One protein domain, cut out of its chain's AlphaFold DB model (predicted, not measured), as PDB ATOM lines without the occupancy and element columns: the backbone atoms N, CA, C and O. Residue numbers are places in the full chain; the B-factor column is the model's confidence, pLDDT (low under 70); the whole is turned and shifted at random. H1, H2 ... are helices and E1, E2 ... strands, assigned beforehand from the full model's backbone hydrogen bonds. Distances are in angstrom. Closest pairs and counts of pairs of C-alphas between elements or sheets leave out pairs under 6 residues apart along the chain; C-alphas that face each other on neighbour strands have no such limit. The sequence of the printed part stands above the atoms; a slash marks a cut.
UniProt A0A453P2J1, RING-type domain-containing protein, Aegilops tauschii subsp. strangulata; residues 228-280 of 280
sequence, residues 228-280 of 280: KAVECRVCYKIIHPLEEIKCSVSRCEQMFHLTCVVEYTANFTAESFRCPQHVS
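Overview. This is residues 228 to 280 of the 280 residues of the protein "RING-type domain-containing protein" of Aegilops tauschii subsp. strangulata (UniProt A0A453P2J1). This is a small fold with little regular structure: a short hairpin of two strands, E1 and E2, with one short helix, H1, following directly on E2, and long loop stretches on either side. Residues 228 to 243 fold back on themselves through a short antiparallel pairing of residues 230 to 231 with 238 to 239. The printed part has 53 residues, of which 13 are in named elements, in the order E1, E2, H1, class mixed. It is compact, with a radius of gyration of the C-alphas of 10.2 A, and spans 28 by 24 by 17 A.

Arrangement. E1, residues 244 to 246, and E2, residues 255 to 257, form an antiparallel hairpin at 139 degrees. N 245 and O 256 are within hydrogen-bond range at 2.9 A. The closest C-alphas of E1 and H1, residues 258 to 264, are those of Ile 245 and Leu 258, 5.7 A apart. In H1 every O i to N i+4 pair is within hydrogen-bond range.

Along the chain. E1 begins at C-alpha 244 (-7.640, 17.601, -52.640) and measures 6.7 A, E2 7.2 A. H1 measures 9.9 A and ends at C-alpha 264 (-16.900, 8.372, -45.913).

Size, cuts and confidence. The printed part has no cut. The farthest C-alphas, of Lys 228 and Ser 280, are 29.9 A apart. Residues 228, 265 to 271 and 280 have pLDDT under 70.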
ATOM      1  N   LYS A 228       4.029  22.427 -50.330       69.62
ATOM      2  CA  LYS A 228       4.295  21.407 -49.316       69.62
ATOM      3  C   LYS A 228       3.323  20.256 -49.548       69.62
ATOM      4  O   LYS A 228       2.125  20.500 -49.663       69.62
ATOM      5  N   ALA A 229       3.841  19.032 -49.603       75.56
ATOM      6  CA  ALA A 229       3.010  17.840 -49.622       75.56
ATOM      7  C   ALA A 229       2.083  17.875 -48.399       75.56
ATOM      8  O   ALA A 229       2.556  17.986 -47.265       75.56
ATOM      9  N   VAL A 230       0.772  17.855 -48.635       84.38
ATOM     10  CA  VAL A 230      -0.224  17.840 -47.562       84.38
ATOM     11  C   VAL A 230      -0.743  16.421 -47.390       84.38
ATOM     12  O   VAL A 230      -0.975  15.720 -48.370       84.38
ATOM     13  N   GLU A 231      -0.916  15.989 -46.147       89.69
ATOM     14  CA  GLU A 231      -1.416  14.657 -45.819       89.69
ATOM     15  C   GLU A 231      -2.935  14.643 -45.651       89.69
ATOM     16  O   GLU A 231      -3.530  15.554 -45.064       89.69
ATOM     17  N   CYS A 232      -3.554  13.554 -46.092       89.94
ATOM     18  CA  CYS A 232      -4.951  13.256 -45.825       89.94
ATOM     19  C   CYS A 232      -5.147  12.816 -44.379       89.94
ATOM     20  O   CYS A 232      -4.504  11.879 -43.912       89.94
ATOM     21  N   ARG A 233      -6.099  13.426 -43.667       88.25
ATOM     22  CA  ARG A 233      -6.385  13.056 -42.267       88.25
ATOM     23  C   ARG A 233      -7.176  11.759 -42.089       88.25
ATOM     24  O   ARG A 233      -7.367  11.340 -40.953       88.25
ATOM     25  N   VAL A 234      -7.638  11.137 -43.175       85.88
ATOM     26  CA  VAL A 234      -8.314   9.829 -43.129       85.88
ATOM     27  C   VAL A 234      -7.300   8.699 -43.281       85.88
ATOM     28  O   VAL A 234      -7.228   7.826 -42.423       85.88
ATOM     29  N   CYS A 235      -6.489   8.724 -44.342       88.81
ATOM     30  CA  CYS A 235      -5.573   7.625 -44.657       88.81
ATOM     31  C   CYS A 235      -4.091   7.929 -44.376       88.81
ATOM     32  O   CYS A 235      -3.256   7.062 -44.613       88.81
ATOM     33  N   TYR A 236      -3.754   9.142 -43.918       87.88
ATOM     34  CA  TYR A 236      -2.384   9.604 -43.631       87.88
ATOM     35  C   TYR A 236      -1.407   9.496 -44.811       87.88
ATOM     36  O   TYR A 236      -0.194   9.470 -44.625       87.88
ATOM     37  N   LYS A 237      -1.926   9.442 -46.043       86.81
ATOM     38  CA  LYS A 237      -1.123   9.471 -47.274       86.81
ATOM     39  C   LYS A 237      -1.088  10.885 -47.845       86.81
ATOM     40  O   LYS A 237      -1.997  11.680 -47.596       86.81
ATOM     41  N   ILE A 238      -0.058  11.173 -48.635       86.06
ATOM     42  CA  ILE A 238       0.092  12.447 -49.344       86.06
ATOM     43  C   ILE A 238      -1.073  12.633 -50.319       86.06
ATOM     44  O   ILE A 238      -1.475  11.702 -51.018       86.06
ATOM     45  N   ILE A 239      -1.618  13.842 -50.345       87.25
ATOM     46  CA  ILE A 239      -2.623  14.275 -51.308       87.25
ATOM     47  C   ILE A 239      -1.893  14.875 -52.501       87.25
ATOM     48  O   ILE A 239      -1.102  15.811 -52.355       87.25
ATOM     49  N   HIS A 240      -2.159  14.334 -53.684       82.75
ATOM     50  CA  HIS A 240      -1.651  14.906 -54.918       82.75
ATOM     51  C   HIS A 240      -2.508  16.103 -55.351       82.75
ATOM     52  O   HIS A 240      -3.711  16.140 -55.069       82.75
ATOM     53  N   PRO A 241      -1.914  17.091 -56.046       78.06
ATOM     54  CA  PRO A 241      -2.686  18.170 -56.650       78.06
ATOM     55  C   PRO A 241      -3.830  17.588 -57.488       78.06
ATOM     56  O   PRO A 241      -3.610  16.611 -58.198       78.06
ATOM     57  N   LEU A 242      -5.017  18.203 -57.419       77.12
ATOM     58  CA  LEU A 242      -6.270  17.778 -58.074       77.12
ATOM     59  C   LEU A 242      -7.089  16.700 -57.337       77.12
ATOM     60  O   LEU A 242      -8.272  16.551 -57.631       77.12
ATOM     61  N   GLU A 243      -6.519  16.016 -56.345       82.38
ATOM     62  CA  GLU A 243      -7.247  15.051 -55.501       82.38
ATOM     63  C   GLU A 243      -7.642  15.630 -54.133       82.38
ATOM     64  O   GLU A 243      -8.107  14.902 -53.258       82.38
ATOM     65  N   GLU A 244      -7.452  16.935 -53.927       86.62
ATOM     66  CA  GLU A 244      -7.640  17.601 -52.640       86.62
ATOM     67  C   GLU A 244      -9.064  18.114 -52.399       86.62
ATOM     68  O   GLU A 244      -9.663  18.786 -53.236       86.62
ATOM     69  N   ILE A 245      -9.571  17.871 -51.190       87.94
ATOM     70  CA  ILE A 245     -10.789  18.477 -50.653       87.94
ATOM     71  C   ILE A 245     -10.489  19.113 -49.294       87.94
ATOM     72  O   ILE A 245      -9.908  18.485 -48.405       87.94
ATOM     73  N   LYS A 246     -10.927  20.365 -49.129       89.00
ATOM     74  CA  LYS A 246     -10.848  21.127 -47.876       89.00
ATOM     75  C   LYS A 246     -12.124  20.969 -47.070       89.00
ATOM     76  O   LYS A 246     -13.218  20.877 -47.620       89.00
ATOM     77  N   CYS A 247     -11.996  21.003 -45.750       89.19
ATOM     78  CA  CYS A 247     -13.163  21.178 -44.898       89.19
ATOM     79  C   CYS A 247     -13.777  22.575 -45.106       89.19
ATOM     80  O   CYS A 247     -13.078  23.581 -45.052       89.19
ATOM     81  N   SER A 248     -15.097  22.633 -45.285       87.06
ATOM     82  CA  SER A 248     -15.875  23.872 -45.457       87.06
ATOM     83  C   SER A 248     -15.968  24.742 -44.194       87.06
ATOM     84  O   SER A 248     -16.346  25.910 -44.269       87.06
ATOM     85  N   VAL A 249     -15.635  24.203 -43.015       87.12
ATOM     86  CA  VAL A 249     -15.710  24.942 -41.748       87.12
ATOM     87  C   VAL A 249     -14.620  26.006 -41.686       87.12
ATOM     88  O   VAL A 249     -13.434  25.719 -41.844       87.12
ATOM     89  N   SER A 250     -15.017  27.246 -41.392       85.31
ATOM     90  CA  SER A 250     -14.093  28.370 -41.231       85.31
ATOM     91  C   SER A 250     -12.993  28.044 -40.215       85.31
ATOM     92  O   SER A 250     -13.301  27.618 -39.103       85.31
ATOM     93  N   ARG A 251     -11.727  28.306 -40.573       85.62
ATOM     94  CA  ARG A 251     -10.512  27.989 -39.786       85.62
ATOM     95  C   ARG A 251     -10.154  26.498 -39.684       85.62
ATOM     96  O   ARG A 251      -9.195  26.165 -38.994       85.62
ATOM     97  N   CYS A 252     -10.864  25.608 -40.376       88.75
ATOM     98  CA  CYS A 252     -10.439  24.222 -40.534       88.75
ATOM     99  C   CYS A 252      -9.538  24.088 -41.768       88.75
ATOM    100  O   CYS A 252     -10.014  24.067 -42.897       88.75
ATOM    101  N   GLU A 253      -8.230  23.966 -41.556       85.69
ATOM    102  CA  GLU A 253      -7.244  23.804 -42.640       85.69
ATOM    103  C   GLU A 253      -6.993  22.328 -43.001       85.69
ATOM    104  O   GLU A 253      -5.984  21.984 -43.613       85.69
ATOM    105  N   GLN A 254      -7.893  21.425 -42.592       88.25
ATOM    106  CA  GLN A 254      -7.730  19.994 -42.836       88.25
ATOM    107  C   GLN A 254      -8.038  19.639 -44.292       88.25
ATOM    108  O   GLN A 254      -9.051  20.073 -44.851       88.25
ATOM    109  N   MET A 255      -7.166  18.807 -44.860       88.62
ATOM    110  CA  MET A 255      -7.180  18.364 -46.251       88.62
ATOM    111  C   MET A 255      -7.411  16.852 -46.326       88.62
ATOM    112  O   MET A 255      -6.981  16.096 -45.445       88.62
ATOM    113  N   PHE A 256      -8.097  16.417 -47.378       89.19
ATOM    114  CA  PHE A 256      -8.497  15.027 -47.589       89.19
ATOM    115  C   PHE A 256      -8.395  14.652 -49.064       89.19
ATOM    116  O   PHE A 256      -8.543  15.521 -49.924       89.19
ATOM    117  N   HIS A 257      -8.202  13.363 -49.355       91.06
ATOM    118  CA  HIS A 257      -8.439  12.849 -50.704       91.06
ATOM    119  C   HIS A 257      -9.928  12.902 -51.025       91.06
ATOM    120  O   HIS A 257     -10.756  12.521 -50.193       91.06
ATOM    121  N   LEU A 258     -10.261  13.282 -52.255       86.25
ATOM    122  CA  LEU A 258     -11.624  13.211 -52.776       86.25
ATOM    123  C   LEU A 258     -12.223  11.802 -52.603       86.25
ATOM    124  O   LEU A 258     -13.354  11.667 -52.145       86.25
ATOM    125  N   THR A 259     -11.447  10.755 -52.891       87.00
ATOM    126  CA  THR A 259     -11.861   9.348 -52.749       87.00
ATOM    127  C   THR A 259     -12.177   8.977 -51.301       87.00
ATOM    128  O   THR A 259     -13.261   8.465 -51.030       87.00
ATOM    129  N   CYS A 260     -11.297   9.323 -50.356       87.81
ATOM    130  CA  CYS A 260     -11.529   9.083 -48.928       87.81
ATOM    131  C   CYS A 260     -12.794   9.782 -48.415       87.81
ATOM    132  O   CYS A 260     -13.459   9.280 -47.511       87.81
ATOM    133  N   VAL A 261     -13.130  10.946 -48.972       85.44
ATOM    134  CA  VAL A 261     -14.353  11.668 -48.610       85.44
ATOM    135  C   VAL A 261     -15.599  11.001 -49.193       85.44
ATOM    136  O   VAL A 261     -16.594  10.862 -48.480       85.44
ATOM    137  N   VAL A 262     -15.557  10.579 -50.457       82.06
ATOM    138  CA  VAL A 262     -16.678   9.893 -51.119       82.06
ATOM    139  C   VAL A 262     -17.002   8.569 -50.423       82.06
ATOM    140  O   VAL A 262     -18.170   8.277 -50.186       82.06
ATOM    141  N   GLU A 263     -15.988   7.805 -50.018       79.38
ATOM    142  CA  GLU A 263     -16.184   6.578 -49.232       79.38
ATOM    143  C   GLU A 263     -16.787   6.861 -47.849       79.38
ATOM    144  O   GLU A 263     -17.599   6.085 -47.345       79.38
ATOM    145  N   TYR A 264     -16.414   7.984 -47.235       70.75
ATOM    146  CA  TYR A 264     -16.900   8.372 -45.913       70.75
ATOM    147  C   TYR A 264     -18.318   8.967 -45.936       70.75
ATOM    148  O   TYR A 264     -19.071   8.819 -44.973       70.75
ATOM    149  N   THR A 265     -18.706   9.648 -47.019       67.62
ATOM    150  CA  THR A 265     -19.985  10.367 -47.125       67.62
ATOM    151  C   THR A 265     -20.723  10.019 -48.413       67.62
ATOM    152  O   THR A 265     -20.369  10.475 -49.493       67.62
ATOM    153  N   ALA A 266     -21.837   9.291 -48.285       63.72
ATOM    154  CA  ALA A 266     -22.683   8.888 -49.414       63.72
ATOM    155  C   ALA A 266     -23.356  10.061 -50.170       63.72
ATOM    156  O   ALA A 266     -23.899   9.853 -51.247       63.72
ATOM    157  N   ASN A 267     -23.324  11.287 -49.627       59.50
ATOM    158  CA  ASN A 267     -23.927  12.493 -50.214       59.50
ATOM    159  C   ASN A 267     -22.944  13.672 -50.185       59.50
ATOM    160  O   ASN A 267     -23.186  14.702 -49.553       59.50
ATOM    161  N   PHE A 268     -21.788  13.494 -50.812       65.56
ATOM    162  CA  PHE A 268     -20.768  14.527 -50.882       65.56
ATOM    163  C   PHE A 268     -21.131  15.628 -51.893       65.56
ATOM    164  O   PHE A 268     -21.409  15.352 -53.058       65.56
ATOM    165  N   THR A 269     -21.033  16.889 -51.462       65.81
ATOM    166  CA  THR A 269     -20.792  18.024 -52.364       65.81
ATOM    167  C   THR A 269     -19.482  18.691 -51.949       65.81
ATOM    168  O   THR A 269     -19.234  18.884 -50.755       65.81
ATOM    169  N   ALA A 270     -18.626  19.023 -52.919       65.31
ATOM    170  CA  ALA A 270     -17.274  19.528 -52.657       65.31
ATOM    171  C   ALA A 270     -17.236  20.826 -51.842       65.31
ATOM    172  O   ALA A 270     -16.279  21.070 -51.114       65.31
ATOM    173  N   GLU A 271     -18.300  21.621 -51.911       68.12
ATOM    174  CA  GLU A 271     -18.397  22.913 -51.231       68.12
ATOM    175  C   GLU A 271     -18.895  22.797 -49.782       68.12
ATOM    176  O   GLU A 271     -18.634  23.683 -48.970       68.12
ATOM    177  N   SER A 272     -19.587  21.708 -49.424       75.81
ATOM    178  CA  SER A 272     -20.226  21.554 -48.109       75.81
ATOM    179  C   SER A 272     -19.569  20.502 -47.217       75.81
ATOM    180  O   SER A 272     -20.101  20.182 -46.152       75.81
ATOM    181  N   PHE A 273     -18.445  19.919 -47.638       84.62
ATOM    182  CA  PHE A 273     -17.820  18.835 -46.890       84.62
ATOM    183  C   PHE A 273     -17.359  19.288 -45.502       84.62
ATOM    184  O   PHE A 273     -16.678  20.305 -45.341       84.62
ATOM    185  N   ARG A 274     -17.706  18.507 -44.479       87.06
ATOM    186  CA  ARG A 274     -17.246  18.693 -43.102       87.06
ATOM    187  C   ARG A 274     -16.381  17.502 -42.723       87.06
ATOM    188  O   ARG A 274     -16.785  16.361 -42.913       87.06
ATOM    189  N   CYS A 275     -15.187  17.769 -42.199       87.56
ATOM    190  CA  CYS A 275     -14.307  16.708 -41.726       87.56
ATOM    191  C   CYS A 275     -14.913  15.996 -40.506       87.56
ATOM    192  O   CYS A 275     -15.748  16.597 -39.831       87.56
ATOM    193  N   PRO A 276     -14.457  14.782 -40.147       80.94
ATOM    194  CA  PRO A 276     -14.999  14.027 -39.010       80.94
ATOM    195  C   PRO A 276     -14.998  14.783 -37.670       80.94
ATOM    196  O   PRO A 276     -15.791  14.481 -36.791       80.94
ATOM    197  N   GLN A 277     -14.138  15.794 -37.516       82.94
ATOM    198  CA  GLN A 277     -14.102  16.662 -36.331       82.94
ATOM    199  C   GLN A 277     -15.250  17.689 -36.281       82.94
ATOM    200  O   GLN A 277     -15.488  18.288 -35.239       82.94
ATOM    201  N   HIS A 278     -15.957  17.898 -37.393       83.88
ATOM    202  CA  HIS A 278     -17.037  18.876 -37.559       83.88
ATOM    203  C   HIS A 278     -18.342  18.263 -38.094       83.88
ATOM    204  O   HIS A 278     -19.268  18.995 -38.453       83.88
ATOM    205  N   VAL A 279     -18.426  16.932 -38.167       71.50
ATOM    206  CA  VAL A 279     -19.690  16.215 -38.365       71.50
ATOM    207  C   VAL A 279     -20.342  16.070 -36.987       71.50
ATOM    208  O   VAL A 279     -20.241  15.033 -36.338       71.50
ATOM    209  N   SER A 280     -20.929  17.168 -36.510       50.31
ATOM    210  CA  SER A 280     -21.788  17.247 -35.325       50.31
ATOM    211  C   SER A 280     -23.096  17.925 -35.692       50.31
ATOM    212  O   SER A 280     -23.085  18.782 -36.608       50.31
TER     213      SER A 280